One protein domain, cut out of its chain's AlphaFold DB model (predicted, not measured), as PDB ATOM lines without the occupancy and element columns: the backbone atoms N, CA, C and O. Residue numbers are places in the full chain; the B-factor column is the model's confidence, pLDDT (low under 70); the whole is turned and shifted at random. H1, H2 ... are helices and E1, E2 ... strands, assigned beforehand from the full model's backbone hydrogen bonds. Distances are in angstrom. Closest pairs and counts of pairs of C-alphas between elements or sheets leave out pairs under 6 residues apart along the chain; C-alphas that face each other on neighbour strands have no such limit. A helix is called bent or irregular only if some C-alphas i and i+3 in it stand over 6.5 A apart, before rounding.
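What this domain is: This is residues 4 to 113 of the 121 residues of the protein "Ntox23 domain-containing protein" of Capnocytophaga sp. oral taxon 326 str. F0382 (UniProt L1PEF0). A curled, twisted sheet of five antiparallel strands makes one end of an elongated domain, and one long helix, H2, crosses one face of it near one end of the strands. Beyond the helix, the long loop of residues 23 to 53, with two short pairings in it, makes the other end. The printed part has 110 residues, with five named strands and two named helices in the order E1 E2 H1 E3 E4 H2 E5; the sheet order is E1 E2 E3 E4 E5, and the class is mixed, helices and strands. The whole is compact, with a radius of gyration of the C-alphas of 15.0 A, and the C-alphas span 46 by 25 by 23 A.

How they stand to each other: In the sheet, E1, residues 4 to 11, and E5, residues 107 to 112, are the edge strands. E1 and E2, residues 14 to 22, form a hairpin, with N 7 and O 18 3.0 A apart. E2 is antiparallel to E3, residues 61 to 68, at 167 degrees between directions, with N 17 and O 65 2.8 A apart. E3 and E4, residues 71 to 76, form a second hairpin, with N 66 and O 73 2.9 A apart. E4 and E5 are antiparallel at 156 degrees, with N 74 and O 109 2.9 A apart. H2, residues 78 to 93, is on the sheet at a height over the sheet of 10.6 A. It lies over E1, E2 and E3 and runs across the strands, at 87 degrees to E2 on the local plane. The closest C-alphas of H2 and E3 are those of Arg 81 and Gly 62, 4.5 A apart. H1, residues 54 to 57, is not on the sheet and is apart from H2. In H2, 7 of 12 O i to N i+4 pairs are within hydrogen-bond range; H1 is too short for such a pair, and its one O i to N i+3 pair is within range.

Where its parts are: E1 begins at C-alpha 4, (1.205, 119.811, 37.072), and is 23.7 A long; E2 is 26.6 A and E3 21.0 A. H2 is 19.3 A long, from C-alpha 78 at (8.607, 111.882, 46.105). It is neither bent nor irregular, but only just: C-alphas 90 and 93 are 6.2 A apart. E4 is 15.4 A, H1 5.5 A and E5 16.8 A, ending at C-alpha 112, (10.293, 133.445, 46.350).

The domain as a whole: The two C-alphas farthest apart are those of Gly 12 and Thr 29, 47.5 A. The links E2 to H1, of 31 residues, and H2 to E5, of 13 residues, are long. In the first, residues 31 to 32 pair antiparallel with 50 to 51, and 35 to 36 with 41 to 42. The printed part has no cut. The mean pLDDT of the printed part is 85.6; residue 28, residue 30 and residues 33 to 48 are under 70.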
ATOM      1  N   THR A   4       0.952 118.987  35.897       94.19
ATOM      2  CA  THR A   4       1.205 119.811  37.072       94.19
ATOM      3  C   THR A   4      -0.074 119.968  37.868       94.19
ATOM      4  O   THR A   4      -1.153 120.085  37.290       94.19
ATOM      5  N   ALA A   5       0.041 120.011  39.186       94.69
ATOM      6  CA  ALA A   5      -1.059 120.361  40.069       94.69
ATOM      7  C   ALA A   5      -0.516 121.211  41.209       94.69
ATOM      8  O   ALA A   5       0.590 120.973  41.687       94.69
ATOM      9  N   ALA A   6      -1.286 122.195  41.646       95.75
ATOM     10  CA  ALA A   6      -0.937 122.996  42.801       95.75
ATOM     11  C   ALA A   6      -2.189 123.256  43.633       95.75
ATOM     12  O   ALA A   6      -3.274 123.444  43.083       95.75
ATOM     13  N   VAL A   7      -2.029 123.236  44.951       95.44
ATOM     14  CA  VAL A   7      -3.080 123.562  45.919       95.44
ATOM     15  C   VAL A   7      -2.465 124.476  46.960       95.44
ATOM     16  O   VAL A   7      -1.382 124.187  47.465       95.44
ATOM     17  N   GLY A   8      -3.140 125.576  47.270       94.38
ATOM     18  CA  GLY A   8      -2.662 126.566  48.220       94.38
ATOM     19  C   GLY A   8      -3.806 127.125  49.050       94.38
ATOM     20  O   GLY A   8      -4.891 127.370  48.529       94.38
ATOM     21  N   ILE A   9      -3.547 127.324  50.338       94.12
ATOM     22  CA  ILE A   9      -4.416 128.045  51.267       94.12
ATOM     23  C   ILE A   9      -3.589 129.198  51.825       94.12
ATOM     24  O   ILE A   9      -2.425 129.008  52.176       94.12
ATOM     25  N   SER A  10      -4.155 130.402  51.865       92.50
ATOM     26  CA  SER A  10      -3.476 131.593  52.386       92.50
ATOM     27  C   SER A  10      -4.397 132.375  53.315       92.50
ATOM     28  O   SER A  10      -5.591 132.491  53.041       92.50
ATOM     29  N   ILE A  11      -3.839 132.892  54.409       93.44
ATOM     30  CA  ILE A  11      -4.526 133.739  55.388       93.44
ATOM     31  C   ILE A  11      -3.581 134.888  55.746       93.44
ATOM     32  O   ILE A  11      -2.526 134.667  56.343       93.44
ATOM     33  N   GLY A  12      -3.962 136.113  55.378       91.88
ATOM     34  CA  GLY A  12      -3.064 137.267  55.468       91.88
ATOM     35  C   GLY A  12      -1.776 137.009  54.684       91.88
ATOM     36  O   GLY A  12      -1.826 136.569  53.536       91.88
ATOM     37  N   ASP A  13      -0.635 137.225  55.333       93.19
ATOM     38  CA  ASP A  13       0.688 136.985  54.747       93.19
ATOM     39  C   ASP A  13       1.140 135.522  54.807       93.19
ATOM     40  O   ASP A  13       2.145 135.165  54.186       93.19
ATOM     41  N   PHE A  14       0.426 134.669  55.544       94.94
ATOM     42  CA  PHE A  14       0.777 133.264  55.704       94.94
ATOM     43  C   PHE A  14       0.172 132.407  54.598       94.94
ATOM     44  O   PHE A  14      -0.976 132.593  54.191       94.94
ATOM     45  N   SER A  15       0.928 131.408  54.149       94.81
ATOM     46  CA  SER A  15       0.466 130.438  53.156       94.81
ATOM     47  C   SER A  15       0.925 129.019  53.473       94.81
ATOM     48  O   SER A  15       1.987 128.803  54.049       94.81
ATOM     49  N   LEU A  16       0.114 128.045  53.069       96.19
ATOM     50  CA  LEU A  16       0.458 126.632  52.965       96.19
ATOM     51  C   LEU A  16       0.212 126.216  51.520       96.19
ATOM     52  O   LEU A  16      -0.892 126.404  51.006       96.19
ATOM     53  N   GLN A  17       1.219 125.649  50.861       96.12
ATOM     54  CA  GLN A  17       1.134 125.323  49.445       96.12
ATOM     55  C   GLN A  17       1.817 124.003  49.099       96.12
ATOM     56  O   GLN A  17       2.941 123.730  49.522       96.12
ATOM     57  N   MET A  18       1.138 123.220  48.264       97.50
ATOM     58  CA  MET A  18       1.647 122.021  47.618       97.50
ATOM     59  C   MET A  18       1.805 122.267  46.113       97.50
ATOM     60  O   MET A  18       0.852 122.689  45.458       97.50
ATOM     61  N   ASN A  19       2.967 121.926  45.553       97.31
ATOM     62  CA  ASN A  19       3.229 121.920  44.114       97.31
ATOM     63  C   ASN A  19       3.679 120.531  43.672       97.31
ATOM     64  O   ASN A  19       4.659 119.981  44.174       97.31
ATOM     65  N   LEU A  20       2.975 119.985  42.688       96.88
ATOM     66  CA  LEU A  20       3.276 118.708  42.069       96.88
ATOM     67  C   LEU A  20       3.623 118.918  40.602       96.88
ATOM     68  O   LEU A  20       2.863 119.533  39.854       96.88
ATOM     69  N   PHE A  21       4.736 118.333  40.177       95.69
ATOM     70  CA  PHE A  21       5.080 118.155  38.773       95.69
ATOM     71  C   PHE A  21       5.389 116.679  38.554       95.69
ATOM     72  O   PHE A  21       6.084 116.038  39.345       95.69
ATOM     73  N   THR A  22       4.836 116.125  37.485       92.44
ATOM     74  CA  THR A  22       4.982 114.717  37.142       92.44
ATOM     75  C   THR A  22       5.330 114.562  35.668       92.44
ATOM     76  O   THR A  22       4.742 115.229  34.809       92.44
ATOM     77  N   GLY A  23       6.235 113.622  35.395       92.12
ATOM     78  CA  GLY A  23       6.575 113.155  34.062       92.12
ATOM     79  C   GLY A  23       5.384 112.705  33.216       92.12
ATOM     80  O   GLY A  23       4.231 112.615  33.653       92.12
ATOM     81  N   LYS A  24       5.669 112.424  31.949       91.94
ATOM     82  CA  LYS A  24       4.651 112.136  30.945       91.94
ATOM     83  C   LYS A  24       4.073 110.737  31.155       91.94
ATOM     84  O   LYS A  24       4.777 109.740  31.020       91.94
ATOM     85  N   SER A  25       2.770 110.660  31.438       86.25
ATOM     86  CA  SER A  25       2.049 109.377  31.457       86.25
ATOM     87  C   SER A  25       2.176 108.663  30.108       86.25
ATOM     88  O   SER A  25       2.061 109.321  29.065       86.25
ATOM     89  N   GLY A  26       2.391 107.348  30.140       81.19
ATOM     90  CA  GLY A  26       2.408 106.491  28.956       81.19
ATOM     91  C   GLY A  26       1.011 106.144  28.434       81.19
ATOM     92  O   GLY A  26       0.002 106.664  28.915       81.19
ATOM     93  N   ASN A  27       0.973 105.244  27.450       78.44
ATOM     94  CA  ASN A  27      -0.253 104.584  26.992       78.44
ATOM     95  C   ASN A  27      -0.531 103.350  27.852       78.44
ATOM     96  O   ASN A  27       0.385 102.850  28.496       78.44
ATOM     97  N   ASP A  28      -1.750 102.812  27.834       69.56
ATOM     98  CA  ASP A  28      -2.150 101.691  28.704       69.56
ATOM     99  C   ASP A  28      -1.270 100.432  28.584       69.56
ATOM    100  O   ASP A  28      -1.132  99.693  29.555       69.56
ATOM    101  N   THR A  29      -0.604 100.239  27.442       71.56
ATOM    102  CA  THR A  29       0.407  99.191  27.205       71.56
ATOM    103  C   THR A  29       1.688  99.375  28.026       71.56
ATOM    104  O   THR A  29       2.416  98.420  28.271       71.56
ATOM    105  N   ASN A  30       1.959 100.599  28.476       67.75
ATOM    106  CA  ASN A  30       3.130 101.005  29.252       67.75
ATOM    107  C   ASN A  30       2.852 100.944  30.762       67.75
ATOM    108  O   ASN A  30       3.426 101.706  31.542       67.75
ATOM    109  N   LYS A  31       1.922 100.090  31.195       70.69
ATOM    110  CA  LYS A  31       1.662  99.840  32.614       70.69
ATOM    111  C   LYS A  31       2.412  98.583  33.055       70.69
ATOM    112  O   LYS A  31       2.282  97.534  32.434       70.69
ATOM    113  N   SER A  32       3.203  98.674  34.122       70.31
ATOM    114  CA  SER A  32       3.792  97.512  34.800       70.31
ATOM    115  C   SER A  32       2.899  97.011  35.941       70.31
ATOM    116  O   SER A  32       1.795  97.519  36.153       70.31
ATOM    117  N   SER A  33       3.414  96.040  36.706       64.12
ATOM    118  CA  SER A  33       2.869  95.601  37.997       64.12
ATOM    119  C   SER A  33       2.508  96.776  38.921       64.12
ATOM    120  O   SER A  33       2.953  97.902  38.724       64.12
ATOM    121  N   GLU A  34       1.641  96.529  39.899       67.50
ATOM    122  CA  GLU A  34       0.891  97.564  40.629       67.50
ATOM    123  C   GLU A  34       1.666  98.142  41.827       67.50
ATOM    124  O   GLU A  34       2.599  97.508  42.300       67.50
ATOM    125  N   ILE A  35       1.279  99.320  42.353       60.44
ATOM    126  CA  ILE A  35       1.889  99.933  43.559       60.44
ATOM    127  C   ILE A  35       1.197  99.449  44.839       60.44
ATOM    128  O   ILE A  35      -0.002  99.648  45.034       60.44
ATOM    129  N   SER A  36       1.982  98.924  45.776       63.72
ATOM    130  CA  SER A  36       1.723  98.944  47.217       63.72
ATOM    131  C   SER A  36       1.746 100.385  47.719       63.72
ATOM    132  O   SER A  36       2.788 100.926  48.089       63.72
ATOM    133  N   TYR A  37       0.590 101.045  47.723       60.38
ATOM    134  CA  TYR A  37       0.511 102.435  48.178       60.38
ATOM    135  C   TYR A  37       0.857 102.621  49.668       60.38
ATOM    136  O   TYR A  37       1.186 103.733  50.062       60.38
ATOM    137  N   SER A  38       0.799 101.557  50.481       57.19
ATOM    138  CA  SER A  38       1.215 101.579  51.892       57.19
ATOM    139  C   SER A  38       2.733 101.579  52.074       57.19
ATOM    140  O   SER A  38       3.215 102.031  53.103       57.19
ATOM    141  N   GLU A  39       3.491 101.082  51.094       54.59
ATOM    142  CA  GLU A  39       4.950 100.932  51.208       54.59
ATOM    143  C   GLU A  39       5.715 101.720  50.128       54.59
ATOM    144  O   GLU A  39       6.938 101.810  50.171       54.59
ATOM    145  N   GLY A  40       5.018 102.281  49.136       53.22
ATOM    146  CA  GLY A  40       5.633 102.992  48.011       53.22
ATOM    147  C   GLY A  40       6.407 102.090  47.037       53.22
ATOM    148  O   GLY A  40       7.237 102.600  46.288       53.22
ATOM    149  N   TYR A  41       6.165 100.773  47.039       52.78
ATOM    150  CA  TYR A  41       6.808  99.785  46.150       52.78
ATOM    151  C   TYR A  41       5.808  99.107  45.218       52.78
ATOM    152  O   TYR A  41       4.609  99.198  45.442       52.78
ATOM    153  N   LEU A  42       6.286  98.370  44.213       54.22
ATOM    154  CA  LEU A  42       5.440  97.519  43.377       54.22
ATOM    155  C   LEU A  42       5.016  96.243  44.149       54.22
ATOM    156  O   LEU A  42       5.885  95.487  44.575       54.22
ATOM    157  N   LYS A  43       3.715  95.970  44.327       46.44
ATOM    158  CA  LYS A  43       3.184  94.673  44.811       46.44
ATOM    159  C   LYS A  43       1.999  94.219  43.961       46.44
ATOM    160  O   LYS A  43       1.207  95.028  43.503       46.44
ATOM    161  N   LYS A  44       1.875  92.903  43.798       40.88
ATOM    162  CA  LYS A  44       0.838  92.199  43.025       40.88
ATOM    163  C   LYS A  44      -0.474  92.113  43.833       40.88
ATOM    164  O   LYS A  44      -0.439  91.600  44.947       40.88
ATOM    165  N   GLY A  45      -1.611  92.570  43.297       46.78
ATOM    166  CA  GLY A  45      -2.958  92.335  43.844       46.78
ATOM    167  C   GLY A  45      -4.085  93.386  43.665       46.78
ATOM    168  O   GLY A  45      -5.189  93.100  44.124       46.78
ATOM    169  N   ARG A  46      -3.908  94.572  43.053       52.25
ATOM    170  CA  ARG A  46      -4.989  95.551  42.744       52.25
ATOM    171  C   ARG A  46      -4.768  96.413  41.480       52.25
ATOM    172  O   ARG A  46      -3.839  97.216  41.438       52.25
ATOM    173  N   LYS A  47      -5.754  96.370  40.568       53.28
ATOM    174  CA  LYS A  47      -5.869  96.866  39.165       53.28
ATOM    175  C   LYS A  47      -5.192  98.173  38.687       53.28
ATOM    176  O   LYS A  47      -5.261  98.441  37.491       53.28
ATOM    177  N   LEU A  48      -4.599  99.020  39.528       68.38
ATOM    178  CA  LEU A  48      -4.262 100.391  39.111       68.38
ATOM    179  C   LEU A  48      -2.935 100.525  38.348       68.38
ATOM    180  O   LEU A  48      -2.844 101.408  37.508       68.38
ATOM    181  N   GLY A  49      -1.965  99.619  38.512       77.81
ATOM    182  CA  GLY A  49      -0.730  99.605  37.706       77.81
ATOM    183  C   GLY A  49       0.175 100.840  37.874       77.81
ATOM    184  O   GLY A  49      -0.134 101.772  38.626       77.81
ATOM    185  N   VAL A  50       1.316 100.844  37.176       82.69
ATOM    186  CA  VAL A  50       2.293 101.955  37.185       82.69
ATOM    187  C   VAL A  50       2.800 102.259  35.804       82.69
ATOM    188  O   VAL A  50       3.122 101.337  35.065       82.69
ATOM    189  N   TRP A  51       2.958 103.538  35.486       86.69
ATOM    190  CA  TRP A  51       3.637 103.941  34.261       86.69
ATOM    191  C   TRP A  51       5.098 103.470  34.247       86.69
ATOM    192  O   TRP A  51       5.877 103.811  35.137       86.69
ATOM    193  N   ASN A  52       5.457 102.680  33.235       83.19
ATOM    194  CA  ASN A  52       6.779 102.076  33.069       83.19
ATOM    195  C   ASN A  52       7.641 102.759  31.990       83.19
ATOM    196  O   ASN A  52       8.807 102.399  31.828       83.19
ATOM    197  N   ASN A  53       7.095 103.743  31.270       86.94
ATOM    198  CA  ASN A  53       7.831 104.505  30.266       86.94
ATOM    199  C   ASN A  53       8.852 105.446  30.925       86.94
ATOM    200  O   ASN A  53       8.581 106.039  31.967       86.94
ATOM    201  N   CYS A  54      10.011 105.634  30.290       86.88
ATOM    202  CA  CYS A  54      11.088 106.489  30.807       86.88
ATOM    203  C   CYS A  54      10.642 107.943  31.033       86.88
ATOM    204  O   CYS A  54      10.991 108.551  32.040       86.88
ATOM    205  N   GLU A  55       9.803 108.478  30.145       91.25
ATOM    206  CA  GLU A  55       9.284 109.846  30.249       91.25
ATOM    207  C   GLU A  55       8.418 110.051  31.499       91.25
ATOM    208  O   GLU A  55       8.281 111.182  31.972       91.25
ATOM    209  N   ALA A  56       7.823 108.977  32.036       89.56
ATOM    210  CA  ALA A  56       7.047 109.054  33.260       89.56
ATOM    211  C   ALA A  56       7.936 109.444  34.428       89.56
ATOM    212  O   ALA A  56       7.437 110.129  35.307       89.56
ATOM    213  N   ASP A  57       9.213 109.058  34.415       90.25
ATOM    214  CA  ASP A  57      10.173 109.285  35.492       90.25
ATOM    215  C   ASP A  57      10.934 110.607  35.401       90.25
ATOM    216  O   ASP A  57      11.589 111.019  36.355       90.25
ATOM    217  N   MET A  58      10.798 111.312  34.284       91.44
ATOM    218  CA  MET A  58      11.420 112.614  34.093       91.44
ATOM    219  C   MET A  58      10.664 113.708  34.837       91.44
ATOM    220  O   MET A  58       9.441 113.646  34.941       91.44
ATOM    221  N   TYR A  59      11.408 114.732  35.270       90.19
ATOM    222  CA  TYR A  59      10.904 115.971  35.868       90.19
ATOM    223  C   TYR A  59       9.907 115.697  37.007       90.19
ATOM    224  O   TYR A  59       8.711 115.501  36.799       90.19
ATOM    225  N   ARG A  60      10.403 115.645  38.244       91.94
ATOM    226  CA  ARG A  60       9.589 115.331  39.422       91.94
ATOM    227  C   ARG A  60       9.651 116.457  40.436       91.94
ATOM    228  O   ARG A  60      10.733 116.882  40.828       91.94
ATOM    229  N   LEU A  61       8.479 116.894  40.882       96.00
ATOM    230  CA  LEU A  61       8.339 117.813  42.003       96.00
ATOM    231  C   LEU A  61       7.219 117.312  42.909       96.00
ATOM    232  O   LEU A  61       6.112 117.038  42.442       96.00
ATOM    233  N   GLY A  62       7.523 117.211  44.196       97.19
ATOM    234  CA  GLY A  62       6.567 116.988  45.269       97.19
ATOM    235  C   GLY A  62       6.862 117.969  46.389       97.19
ATOM    236  O   GLY A  62       7.365 117.566  47.432       97.19
ATOM    237  N   ALA A  63       6.628 119.257  46.144       98.00
ATOM    238  CA  ALA A  63       6.929 120.306  47.104       98.00
ATOM    239  C   ALA A  63       5.738 120.548  48.034       98.00
ATOM    240  O   ALA A  63       4.611 120.717  47.569       98.00
ATOM    241  N   LEU A  64       6.003 120.596  49.337       98.25
ATOM    242  CA  LEU A  64       5.086 121.081  50.362       98.25
ATOM    243  C   LEU A  64       5.809 122.170  51.145       98.25
ATOM    244  O   LEU A  64       6.916 121.953  51.640       98.25
ATOM    245  N   SER A  65       5.195 123.344  51.221       97.94
ATOM    246  CA  SER A  65       5.822 124.543  51.765       97.94
ATOM    247  C   SER A  65       4.855 125.358  52.604       97.94
ATOM    248  O   SER A  65       3.662 125.420  52.306       97.94
ATOM    249  N   ILE A  66       5.401 126.000  53.629       97.44
ATOM    250  CA  ILE A  66       4.768 127.123  54.311       97.44
ATOM    251  C   ILE A  66       5.428 128.408  53.824       97.44
ATOM    252  O   ILE A  66       6.601 128.402  53.439       97.44
ATOM    253  N   GLY A  67       4.694 129.509  53.831       95.62
ATOM    254  CA  GLY A  67       5.221 130.780  53.375       95.62
ATOM    255  C   GLY A  67       4.750 131.977  54.176       95.62
ATOM    256  O   GLY A  67       3.724 131.922  54.852       95.62
ATOM    257  N   TYR A  68       5.529 133.048  54.059       95.38
ATOM    258  CA  TYR A  68       5.285 134.359  54.643       95.38
ATOM    259  C   TYR A  68       5.686 135.446  53.639       95.38
ATOM    260  O   TYR A  68       6.814 135.440  53.142       95.38
ATOM    261  N   SER A  69       4.752 136.339  53.298       92.81
ATOM    262  CA  SER A  69       4.971 137.494  52.406       92.81
ATOM    263  C   SER A  69       5.716 137.148  51.102       92.81
ATOM    264  O   SER A  69       6.634 137.843  50.674       92.81
ATOM    265  N   GLY A  70       5.332 136.035  50.466       90.81
ATOM    266  CA  GLY A  70       5.900 135.577  49.190       90.81
ATOM    267  C   GLY A  70       7.129 134.666  49.298       90.81
ATOM    268  O   GLY A  70       7.455 133.968  48.335       90.81
ATOM    269  N   HIS A  71       7.777 134.586  50.461       95.25
ATOM    270  CA  HIS A  71       8.809 133.581  50.720       95.25
ATOM    271  C   HIS A  71       8.167 132.250  51.090       95.25
ATOM    272  O   HIS A  71       7.272 132.213  51.928       95.25
ATOM    273  N   LYS A  72       8.646 131.152  50.506       96.25
ATOM    274  CA  LYS A  72       8.194 129.789  50.787       96.25
ATOM    275  C   LYS A  72       9.383 128.929  51.176       96.25
ATOM    276  O   LYS A  72      10.370 128.864  50.445       96.25
ATOM    277  N   ILE A  73       9.258 128.246  52.306       97.62
ATOM    278  CA  ILE A  73      10.211 127.248  52.784       97.62
ATOM    279  C   ILE A  73       9.491 125.922  52.981       97.62
ATOM    280  O   ILE A  73       8.328 125.869  53.384       97.62
ATOM    281  N   GLY A  74      10.172 124.827  52.688       97.56
ATOM    282  CA  GLY A  74       9.580 123.515  52.858       97.56
ATOM    283  C   GLY A  74      10.479 122.405  52.376       97.56
ATOM    284  O   GLY A  74      11.708 122.492  52.439       97.56
ATOM    285  N   THR A  75       9.850 121.352  51.874       97.88
ATOM    286  CA  THR A  75      10.563 120.190  51.366       97.88
ATOM    287  C   THR A  75      10.010 119.733  50.029       97.88
ATOM    288  O   THR A  75       8.809 119.814  49.775       97.88
ATOM    289  N   ASN A  76      10.911 119.256  49.176       97.62
ATOM    290  CA  ASN A  76      10.607 118.545  47.950       97.62
ATOM    291  C   ASN A  76      10.925 117.060  48.147       97.62
ATOM    292  O   ASN A  76      12.083 116.699  48.387       97.62
ATOM    293  N   SER A  77       9.914 116.201  48.029       96.06
ATOM    294  CA  SER A  77      10.095 114.755  48.114       96.06
ATOM    295  C   SER A  77       9.065 113.981  47.297       96.06
ATOM    296  O   SER A  77       7.879 114.313  47.241       96.06
ATOM    297  N   GLU A  78       9.497 112.853  46.741       94.12
ATOM    298  CA  GLU A  78       8.607 111.882  46.105       94.12
ATOM    299  C   GLU A  78       7.613 111.263  47.100       94.12
ATOM    300  O   GLU A  78       6.557 110.790  46.687       94.12
ATOM    301  N   HIS A  79       7.899 111.300  48.407       93.62
ATOM    302  CA  HIS A  79       6.940 110.908  49.440       93.62
ATOM    303  C   HIS A  79       5.687 111.794  49.425       93.62
ATOM    304  O   HIS A  79       4.572 111.270  49.472       93.62
ATOM    305  N   ILE A  80       5.855 113.113  49.275       95.44
ATOM    306  CA  ILE A  80       4.746 114.070  49.132       95.44
ATOM    307  C   ILE A  80       3.972 113.759  47.855       95.44
ATOM    308  O   ILE A  80       2.754 113.584  47.892       95.44
ATOM    309  N   ARG A  81       4.678 113.612  46.727       94.38
ATOM    310  CA  ARG A  81       4.036 113.287  45.451       94.38
ATOM    311  C   ARG A  81       3.260 111.973  45.540       94.38
ATOM    312  O   ARG A  81       2.113 111.915  45.116       94.38
ATOM    313  N   ASN A  82       3.824 110.930  46.141       91.25
ATOM    314  CA  ASN A  82       3.147 109.648  46.308       91.25
ATOM    315  C   ASN A  82       1.904 109.756  47.209       91.25
ATOM    316  O   ASN A  82       0.874 109.166  46.889       91.25
ATOM    317  N   ALA A  83       1.960 110.522  48.299       91.88
ATOM    318  CA  ALA A  83       0.813 110.705  49.186       91.88
ATOM    319  C   ALA A  83      -0.353 111.421  48.478       91.88
ATOM    320  O   ALA A  83      -1.483 110.933  48.483       91.88
ATOM    321  N   PHE A  84      -0.083 112.544  47.811       93.56
ATOM    322  CA  PHE A  84      -1.139 113.351  47.198       93.56
ATOM    323  C   PHE A  84      -1.571 112.844  45.819       93.56
ATOM    324  O   PHE A  84      -2.762 112.768  45.526       93.56
ATOM    325  N   GLN A  85      -0.627 112.461  44.960       91.50
ATOM    326  CA  GLN A  85      -0.937 111.989  43.615       91.50
ATOM    327  C   GLN A  85      -1.352 110.521  43.628       91.50
ATOM    328  O   GLN A  85      -2.476 110.195  43.271       91.50
ATOM    329  N   ASN A  86      -0.448 109.627  44.023       88.56
ATOM    330  CA  ASN A  86      -0.675 108.193  43.880       88.56
ATOM    331  C   ASN A  86      -1.766 107.710  44.855       88.56
ATOM    332  O   ASN A  86      -2.715 107.049  44.442       88.56
ATOM    333  N   TYR A  87      -1.665 108.044  46.142       86.62
ATOM    334  CA  TYR A  87      -2.616 107.566  47.144       86.62
ATOM    335  C   TYR A  87      -3.933 108.350  47.133       86.62
ATOM    336  O   TYR A  87      -4.997 107.756  46.982       86.62
ATOM    337  N   PHE A  88      -3.898 109.673  47.272       89.69
ATOM    338  CA  PHE A  88      -5.136 110.445  47.332       89.69
ATOM    339  C   PHE A  88      -5.807 110.556  45.955       89.69
ATOM    340  O   PHE A  88      -6.891 110.010  45.751       89.69
ATOM    341  N   ALA A  89      -5.159 111.177  44.968       90.56
ATOM    342  CA  ALA A  89      -5.806 111.425  43.681       90.56
ATOM    343  C   ALA A  89      -6.042 110.142  42.857       90.56
ATOM    344  O   ALA A  89      -7.145 109.942  42.361       90.56
ATOM    345  N   HIS A  90      -5.043 109.266  42.716       87.19
ATOM    346  CA  HIS A  90      -5.082 108.143  41.768       87.19
ATOM    347  C   HIS A  90      -5.665 106.854  42.347       87.19
ATOM    348  O   HIS A  90      -6.003 105.954  41.584       87.19
ATOM    349  N   LYS A  91      -5.763 106.725  43.674       83.44
ATOM    350  CA  LYS A  91      -6.365 105.552  44.321       83.44
ATOM    351  C   LYS A  91      -7.722 105.867  44.944       83.44
ATOM    352  O   LYS A  91      -8.599 105.011  44.857       83.44
ATOM    353  N   ILE A  92      -7.896 107.031  45.574       85.12
ATOM    354  CA  ILE A  92      -9.148 107.382  46.265       85.12
ATOM    355  C   ILE A  92     -10.098 108.152  45.342       85.12
ATOM    356  O   ILE A  92     -11.246 107.748  45.201       85.12
ATOM    357  N   ILE A  93      -9.638 109.243  44.720       87.94
ATOM    358  CA  ILE A  93     -10.525 110.169  43.991       87.94
ATOM    359  C   ILE A  93     -10.862 109.675  42.580       87.94
ATOM    360  O   ILE A  93     -12.027 109.609  42.202       87.94
ATOM    361  N   SER A  94      -9.849 109.342  41.783       86.94
ATOM    362  CA  SER A  94     -10.009 108.898  40.400       86.94
ATOM    363  C   SER A  94      -9.048 107.740  40.128       86.94
ATOM    364  O   SER A  94      -7.859 107.975  39.907       86.94
ATOM    365  N   PRO A  95      -9.534 106.484  40.192       84.44
ATOM    366  CA  PRO A  95      -8.708 105.296  40.019       84.44
ATOM    367  C   PRO A  95      -7.939 105.296  38.688       84.44
ATOM    368  O   PRO A  95      -8.520 105.100  37.624       84.44
ATOM    369  N   GLN A  96      -6.619 105.483  38.745       83.19
ATOM    370  CA  GLN A  96      -5.736 105.465  37.574       83.19
ATOM    371  C   GLN A  96      -4.317 105.003  37.925       83.19
ATOM    372  O   GLN A  96      -3.964 104.859  39.096       83.19
ATOM    373  N   ALA A  97      -3.484 104.778  36.906       86.19
ATOM    374  CA  ALA A  97      -2.109 104.335  37.116       86.19
ATOM    375  C   ALA A  97      -1.261 105.369  37.850       86.19
ATOM    376  O   ALA A  97      -1.288 106.571  37.560       86.19
ATOM    377  N   GLY A  98      -0.504 104.870  38.825       87.12
ATOM    378  CA  GLY A  98       0.434 105.659  39.601       87.12
ATOM    379  C   GLY A  98       1.749 105.879  38.863       87.12
ATOM    380  O   GLY A  98       2.018 105.326  37.795       87.12
ATOM    381  N   PHE A  99       2.597 106.685  39.478       88.62
ATOM    382  CA  PHE A  99       3.956 106.955  39.029       88.62
ATOM    383  C   PHE A  99       4.959 106.387  40.033       88.62
ATOM    384  O   PHE A  99       4.747 106.520  41.239       88.62
ATOM    385  N   ARG A 100       6.060 105.795  39.558       86.69
ATOM    386  CA  ARG A 100       7.103 105.235  40.434       86.69
ATOM    387  C   ARG A 100       7.678 106.294  41.366       86.69
ATOM    388  O   ARG A 100       7.783 107.453  40.982       86.69
ATOM    389  N   MET A 101       8.044 105.877  42.571       88.00
ATOM    390  CA  MET A 101       8.849 106.672  43.496       88.00
ATOM    391  C   MET A 101      10.319 106.415  43.158       88.00
ATOM    392  O   MET A 101      10.802 105.308  43.381       88.00
ATOM    393  N   ILE A 102      10.989 107.391  42.545       87.50
ATOM    394  CA  ILE A 102      12.345 107.193  41.987       87.50
ATOM    395  C   ILE A 102      13.421 107.391  43.055       87.50
ATOM    396  O   ILE A 102      14.439 106.709  43.057       87.50
ATOM    397  N   ASP A 103      13.173 108.316  43.974       86.19
ATOM    398  CA  ASP A 103      14.057 108.656  45.081       86.19
ATOM    399  C   ASP A 103      13.233 108.793  46.369       86.19
ATOM    400  O   ASP A 103      12.026 109.018  46.326       86.19
ATOM    401  N   ARG A 104      13.880 108.633  47.523       86.50
ATOM    402  CA  ARG A 104      13.276 108.766  48.859       86.50
ATOM    403  C   ARG A 104      13.870 109.888  49.687       86.50
ATOM    404  O   ARG A 104      13.532 110.037  50.860       86.50
ATOM    405  N   LYS A 105      14.766 110.679  49.104       93.56
ATOM    406  CA  LYS A 105      15.320 111.829  49.801       93.56
ATOM    407  C   LYS A 105      14.231 112.862  50.067       93.56
ATOM    408  O   LYS A 105      13.264 113.034  49.316       93.56
ATOM    409  N   TRP A 106      14.433 113.559  51.168       95.94
ATOM    410  CA  TRP A 106      13.735 114.781  51.502       95.94
ATOM    411  C   TRP A 106      14.713 115.909  51.240       95.94
ATOM    412  O   TRP A 106      15.714 116.037  51.940       95.94
ATOM    413  N   ASN A 107      14.466 116.678  50.188       97.06
ATOM    414  CA  ASN A 107      15.317 117.806  49.840       97.06
ATOM    415  C   ASN A 107      14.700 119.079  50.409       97.06
ATOM    416  O   ASN A 107      13.474 119.220  50.433       97.06
ATOM    417  N   SER A 108      15.530 120.018  50.854       97.19
ATOM    418  CA  SER A 108      15.059 121.359  51.190       97.19
ATOM    419  C   SER A 108      14.466 122.025  49.948       97.19
ATOM    420  O   SER A 108      14.949 121.833  48.832       97.19
ATOM    421  N   TYR A 109      13.410 122.804  50.144       97.31
ATOM    422  CA  TYR A 109      12.771 123.585  49.096       97.31
ATOM    423  C   TYR A 109      12.663 125.037  49.545       97.31
ATOM    424  O   TYR A 109      12.190 125.316  50.648       97.31
ATOM    425  N   TYR A 110      13.092 125.944  48.677       96.81
ATOM    426  CA  TYR A 110      12.946 127.378  48.855       96.81
ATOM    427  C   TYR A 110      12.445 127.994  47.558       96.81
ATOM    428  O   TYR A 110      12.902 127.633  46.473       96.81
ATOM    429  N   GLN A 111      11.524 128.941  47.679       94.75
ATOM    430  CA  GLN A 111      11.025 129.712  46.554       94.75
ATOM    431  C   GLN A 111      10.634 131.113  47.024       94.75
ATOM    432  O   GLN A 111      10.088 131.275  48.114       94.75
ATOM    433  N   TYR A 112      10.869 132.116  46.185       93.25
ATOM    434  CA  TYR A 112      10.293 133.445  46.350       93.25
ATOM    435  C   TYR A 112       9.378 133.746  45.167       93.25
ATOM    436  O   TYR A 112       9.773 133.567  44.016       93.25
ATOM    437  N   LEU A 113       8.152 134.167  45.461       86.56
ATOM    438  CA  LEU A 113       7.142 134.520  44.472       86.56
ATOM    439  C   LEU A 113       6.354 135.726  44.963       86.56
ATOM    440  O   LEU A 113       5.933 135.763  46.118       86.56
TER     441      LEU A 113